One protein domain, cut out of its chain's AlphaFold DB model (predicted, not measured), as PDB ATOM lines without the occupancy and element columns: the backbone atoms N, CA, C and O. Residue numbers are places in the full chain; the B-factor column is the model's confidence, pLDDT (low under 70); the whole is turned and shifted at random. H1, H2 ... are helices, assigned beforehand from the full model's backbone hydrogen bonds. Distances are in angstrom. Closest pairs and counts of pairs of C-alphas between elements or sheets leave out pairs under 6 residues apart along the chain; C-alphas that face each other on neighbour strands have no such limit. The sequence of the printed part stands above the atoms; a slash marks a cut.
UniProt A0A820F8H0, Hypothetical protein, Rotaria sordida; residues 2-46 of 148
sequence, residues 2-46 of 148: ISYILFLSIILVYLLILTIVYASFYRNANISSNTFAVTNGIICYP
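This is residues 2 to 46 of the 148 residues of the protein "Hypothetical protein" of Rotaria sordida (UniProt A0A820F8H0). One long helix, H1, makes most of a thin rod, and a short helix, H2, follows beyond its far end with a loose tail after it. H1 sticks out alone, with no other part packed on it. The printed part has 45 residues with two named helices, H1 then H2, and no named strand; its class is all helix. It is extended, with a radius of gyration of the C-alphas of 18.1 A and spans of 61 by 17 by 8 A.

Find C-alpha 2 at (288.077, 160.504, 209.237); from there H1, residues 2 to 28, runs 39.0 A to C-alpha 28 at (295.011, 177.551, 243.621). Look next at H2, residues 33 to 39, which ends at C-alpha 39 at (296.486, 196.149, 243.346).

H1 and H2 are apart, joined by a tight link of 4 residues. In both helices every O i to N i+4 pair is within hydrogen-bond range. Residues 2 to 32, of which 2 to 28 belong to H1, stand free.

The two C-alphas farthest apart, those of Ile 2 and Pro 46, are 61.0 A apart. The printed part has no cut. In the B-factor column, pLDDT is under 70 for residues 26 to 46.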
ATOM      1  N   ILE A   2     287.890 161.042 207.867       72.44
ATOM      2  CA  ILE A   2     288.077 160.504 209.237       72.44
ATOM      3  C   ILE A   2     289.334 161.058 209.946       72.44
ATOM      4  O   ILE A   2     289.259 161.445 211.105       72.44
ATOM      5  N   SER A   3     290.462 161.187 209.237       77.75
ATOM      6  CA  SER A   3     291.720 161.714 209.808       77.75
ATOM      7  C   SER A   3     291.624 163.182 210.270       77.75
ATOM      8  O   SER A   3     292.176 163.551 211.302       77.75
ATOM      9  N   TYR A   4     290.844 164.013 209.568       86.19
ATOM     10  CA  TYR A   4     290.642 165.420 209.939       86.19
ATOM     11  C   TYR A   4     289.755 165.566 211.183       86.19
ATOM     12  O   TYR A   4     290.043 166.366 212.067       86.19
ATOM     13  N   ILE A   5     288.708 164.741 211.285       86.44
ATOM     14  CA  ILE A   5     287.820 164.699 212.456       86.44
ATOM     15  C   ILE A   5     288.596 164.229 213.695       86.44
ATOM     16  O   ILE A   5     288.441 164.799 214.776       86.44
ATOM     17  N   LEU A   6     289.475 163.234 213.537       87.75
ATOM     18  CA  LEU A   6     290.342 162.750 214.611       87.75
ATOM     19  C   LEU A   6     291.352 163.824 215.061       87.75
ATOM     20  O   LEU A   6     291.551 164.035 216.251       87.75
ATOM     21  N   PHE A   7     291.943 164.556 214.117       90.00
ATOM     22  CA  PHE A   7     292.858 165.656 214.422       90.00
ATOM     23  C   PHE A   7     292.167 166.803 215.180       90.00
ATOM     24  O   PHE A   7     292.677 167.275 216.196       90.00
ATOM     25  N   LEU A   8     290.973 167.212 214.738       90.69
ATOM     26  CA  LEU A   8     290.211 168.287 215.379       90.69
ATOM     27  C   LEU A   8     289.748 167.909 216.796       90.69
ATOM     28  O   LEU A   8     289.784 168.737 217.705       90.69
ATOM     29  N   SER A   9     289.352 166.651 217.001       89.81
ATOM     30  CA  SER A   9     288.944 166.155 218.322       89.81
ATOM     31  C   SER A   9     290.113 166.096 219.309       89.81
ATOM     32  O   SER A   9     289.936 166.471 220.465       89.81
ATOM     33  N   ILE A  10     291.323 165.746 218.860       94.19
ATOM     34  CA  ILE A  10     292.534 165.814 219.694       94.19
ATOM     35  C   ILE A  10     292.837 167.261 220.112       94.19
ATOM     36  O   ILE A  10     293.126 167.507 221.284       94.19
ATOM     37  N   ILE A  11     292.723 168.226 219.193       95.00
ATOM     38  CA  ILE A  11     292.922 169.651 219.508       95.00
ATOM     39  C   ILE A  11     291.901 170.133 220.543       95.00
ATOM     40  O   ILE A  11     292.276 170.790 221.510       95.00
ATOM     41  N   LEU A  12     290.622 169.787 220.378       93.81
ATOM     42  CA  LEU A  12     289.570 170.179 221.320       93.81
ATOM     43  C   LEU A  12     289.798 169.598 222.718       93.81
ATOM     44  O   LEU A  12     289.665 170.317 223.707       93.81
ATOM     45  N   VAL A  13     290.190 168.324 222.809       95.31
ATOM     46  CA  VAL A  13     290.527 167.687 224.091       95.31
ATOM     47  C   VAL A  13     291.742 168.362 224.726       95.31
ATOM     48  O   VAL A  13     291.726 168.645 225.922       95.31
ATOM     49  N   TYR A  14     292.768 168.688 223.938       95.94
ATOM     50  CA  TYR A  14     293.940 169.405 224.430       95.94
ATOM     51  C   TYR A  14     293.582 170.798 224.965       95.94
ATOM     52  O   TYR A  14     293.983 171.146 226.073       95.94
ATOM     53  N   LEU A  15     292.772 171.571 224.233       93.81
ATOM     54  CA  LEU A  15     292.304 172.891 224.667       93.81
ATOM     55  C   LEU A  15     291.452 172.811 225.938       93.81
ATOM     56  O   LEU A  15     291.609 173.640 226.836       93.81
ATOM     57  N   LEU A  16     290.588 171.799 226.051       93.06
ATOM     58  CA  LEU A  16     289.781 171.570 227.246       93.06
ATOM     59  C   LEU A  16     290.665 171.262 228.462       93.06
ATOM     60  O   LEU A  16     290.494 171.877 229.514       93.06
ATOM     61  N   ILE A  17     291.642 170.361 228.311       95.88
ATOM     62  CA  ILE A  17     292.602 170.029 229.372       95.88
ATOM     63  C   ILE A  17     293.399 171.273 229.770       95.88
ATOM     64  O   ILE A  17     293.507 171.566 230.960       95.88
ATOM     65  N   LEU A  18     293.902 172.039 228.799       93.31
ATOM     66  CA  LEU A  18     294.654 173.268 229.053       93.31
ATOM     67  C   LEU A  18     293.815 174.281 229.843       93.31
ATOM     68  O   LEU A  18     294.304 174.879 230.799       93.31
ATOM     69  N   THR A  19     292.535 174.421 229.492       88.50
ATOM     70  CA  THR A  19     291.597 175.326 230.169       88.50
ATOM     71  C   THR A  19     291.328 174.881 231.607       88.50
ATOM     72  O   THR A  19     291.372 175.703 232.520       88.50
ATOM     73  N   ILE A  20     291.108 173.581 231.836       89.56
ATOM     74  CA  ILE A  20     290.893 173.021 233.180       89.56
ATOM     75  C   ILE A  20     292.142 173.202 234.049       89.56
ATOM     76  O   ILE A  20     292.036 173.616 235.204       89.56
ATOM     77  N   VAL A  21     293.329 172.931 233.499       88.69
ATOM     78  CA  VAL A  21     294.604 173.112 234.203       88.69
ATOM     79  C   VAL A  21     294.817 174.586 234.537       88.69
ATOM     80  O   VAL A  21     295.103 174.903 235.690       88.69
ATOM     81  N   TYR A  22     294.604 175.492 233.581       84.69
ATOM     82  CA  TYR A  22     294.722 176.932 233.806       84.69
ATOM     83  C   TYR A  22     293.749 177.426 234.885       84.69
ATOM     84  O   TYR A  22     294.165 178.111 235.817       84.69
ATOM     85  N   ALA A  23     292.478 177.021 234.827       74.06
ATOM     86  CA  ALA A  23     291.475 177.375 235.831       74.06
ATOM     87  C   ALA A  23     291.816 176.812 237.223       74.06
ATOM     88  O   ALA A  23     291.626 177.492 238.231       74.06
ATOM     89  N   SER A  24     292.359 175.592 237.291       77.62
ATOM     90  CA  SER A  24     292.816 174.971 238.540       77.62
ATOM     91  C   SER A  24     294.009 175.718 239.143       77.62
ATOM     92  O   SER A  24     294.016 176.010 240.340       77.62
ATOM     93  N   PHE A  25     294.983 176.113 238.317       78.56
ATOM     94  CA  PHE A  25     296.099 176.959 238.744       78.56
ATOM     95  C   PHE A  25     295.624 178.338 239.204       78.56
ATOM     96  O   PHE A  25     296.043 178.790 240.265       78.56
ATOM     97  N   TYR A  26     294.708 178.975 238.470       68.25
ATOM     98  CA  TYR A  26     294.139 180.271 238.846       68.25
ATOM     99  C   TYR A  26     293.393 180.199 240.186       68.25
ATOM    100  O   TYR A  26     293.553 181.068 241.040       68.25
ATOM    101  N   ARG A  27     292.635 179.118 240.418       63.19
ATOM    102  CA  ARG A  27     291.943 178.866 241.689       63.19
ATOM    103  C   ARG A  27     292.917 178.614 242.846       63.19
ATOM    104  O   ARG A  27     292.685 179.111 243.944       63.19
ATOM    105  N   ASN A  28     293.993 177.862 242.609       62.44
ATOM    106  CA  ASN A  28     295.011 177.551 243.621       62.44
ATOM    107  C   ASN A  28     295.989 178.701 243.882       62.44
ATOM    108  O   ASN A  28     296.643 178.712 244.922       62.44
ATOM    109  N   ALA A  29     296.071 179.688 242.987       62.75
ATOM    110  CA  ALA A  29     296.928 180.855 243.157       62.75
ATOM    111  C   ALA A  29     296.511 181.753 244.338       62.75
ATOM    112  O   ALA A  29     297.216 182.721 244.612       62.75
ATOM    113  N   ASN A  30     295.406 181.453 245.045       53.25
ATOM    114  CA  ASN A  30     294.934 182.189 246.226       53.25
ATOM    115  C   ASN A  30     294.973 183.710 246.023       53.25
ATOM    116  O   ASN A  30     295.208 184.475 246.960       53.25
ATOM    117  N   ILE A  31     294.741 184.159 244.786       54.03
ATOM    118  CA  ILE A  31     294.566 185.570 244.509       54.03
ATOM    119  C   ILE A  31     293.220 185.898 245.127       54.03
ATOM    120  O   ILE A  31     292.169 185.679 244.525       54.03
ATOM    121  N   SER A  32     293.248 186.348 246.382       52.28
ATOM    122  CA  SER A  32     292.055 186.886 247.004       52.28
ATOM    123  C   SER A  32     291.563 187.969 246.048       52.28
ATOM    124  O   SER A  32     292.338 188.840 245.636       52.28
ATOM    125  N   SER A  33     290.304 187.879 245.628       57.03
ATOM    126  CA  SER A  33     289.680 188.849 244.721       57.03
ATOM    127  C   SER A  33     289.936 190.285 245.182       57.03
ATOM    128  O   SER A  33     290.107 191.186 244.369       57.03
ATOM    129  N   ASN A  34     290.071 190.465 246.495       52.97
ATOM    130  CA  ASN A  34     290.382 191.722 247.153       52.97
ATOM    131  C   ASN A  34     291.816 192.197 246.868       52.97
ATOM    132  O   ASN A  34     292.013 193.370 246.583       52.97
ATOM    133  N   THR A  35     292.823 191.317 246.885       56.06
ATOM    134  CA  THR A  35     294.224 191.684 246.600       56.06
ATOM    135  C   THR A  35     294.405 192.086 245.140       56.06
ATOM    136  O   THR A  35     295.059 193.090 244.862       56.06
ATOM    137  N   PHE A  36     293.793 191.351 244.206       61.62
ATOM    138  CA  PHE A  36     293.812 191.714 242.786       61.62
ATOM    139  C   PHE A  36     293.101 193.040 242.546       61.62
ATOM    140  O   PHE A  36     293.635 193.910 241.862       61.62
ATOM    141  N   ALA A  37     291.922 193.212 243.143       54.78
ATOM    142  CA  ALA A  37     291.138 194.413 242.953       54.78
ATOM    143  C   ALA A  37     291.796 195.654 243.575       54.78
ATOM    144  O   ALA A  37     291.782 196.709 242.954       54.78
ATOM    145  N   VAL A  38     292.445 195.533 244.738       56.94
ATOM    146  CA  VAL A  38     293.216 196.630 245.349       56.94
ATOM    147  C   VAL A  38     294.466 196.957 244.526       56.94
ATOM    148  O   VAL A  38     294.710 198.119 244.219       56.94
ATOM    149  N   THR A  39     295.236 195.945 244.111       61.31
ATOM    150  CA  THR A  39     296.486 196.149 243.346       61.31
ATOM    151  C   THR A  39     296.237 196.787 241.979       61.31
ATOM    152  O   THR A  39     297.041 197.590 241.519       61.31
ATOM    153  N   ASN A  40     295.117 196.453 241.336       58.06
ATOM    154  CA  ASN A  40     294.750 196.995 240.027       58.06
ATOM    155  C   ASN A  40     293.837 198.232 240.117       58.06
ATOM    156  O   ASN A  40     293.290 198.649 239.100       58.06
ATOM    157  N   GLY A  41     293.627 198.799 241.312       50.78
ATOM    158  CA  GLY A  41     292.780 199.986 241.497       50.78
ATOM    159  C   GLY A  41     291.300 199.778 241.145       50.78
ATOM    160  O   GLY A  41     290.576 200.745 240.941       50.78
ATOM    161  N   ILE A  42     290.843 198.526 241.068       56.28
ATOM    162  CA  ILE A  42     289.430 198.156 240.886       56.28
ATOM    163  C   ILE A  42     288.662 198.401 242.197       56.28
ATOM    164  O   ILE A  42     287.510 198.816 242.179       56.28
ATOM    165  N   ILE A  43     289.321 198.182 243.341       50.97
ATOM    166  CA  ILE A  43     288.878 198.618 244.667       50.97
ATOM    167  C   ILE A  43     289.879 199.662 245.156       50.97
ATOM    168  O   ILE A  43     290.981 199.332 245.595       50.97
ATOM    169  N   CYS A  44     289.493 200.930 245.093       51.97
ATOM    170  CA  CYS A  44     290.235 202.004 245.736       51.97
ATOM    171  C   CYS A  44     289.784 202.114 247.195       51.97
ATOM    172  O   CYS A  44     288.599 202.306 247.467       51.97
ATOM    173  N   TYR A  45     290.726 202.066 248.140       55.12
ATOM    174  CA  TYR A  45     290.484 202.723 249.423       55.12
ATOM    175  C   TYR A  45     290.302 204.219 249.139       55.12
ATOM    176  O   TYR A  45     291.058 204.770 248.330       55.12
ATOM    177  N   PRO A  46     289.307 204.889 249.743       59.59
ATOM    178  CA  PRO A  46     289.073 206.292 249.459       59.59
ATOM    179  C   PRO A  46     290.321 207.096 249.827       59.59
ATOM    180  O   PRO A  46     290.833 206.996 250.944       59.59
TER     181      PRO A  46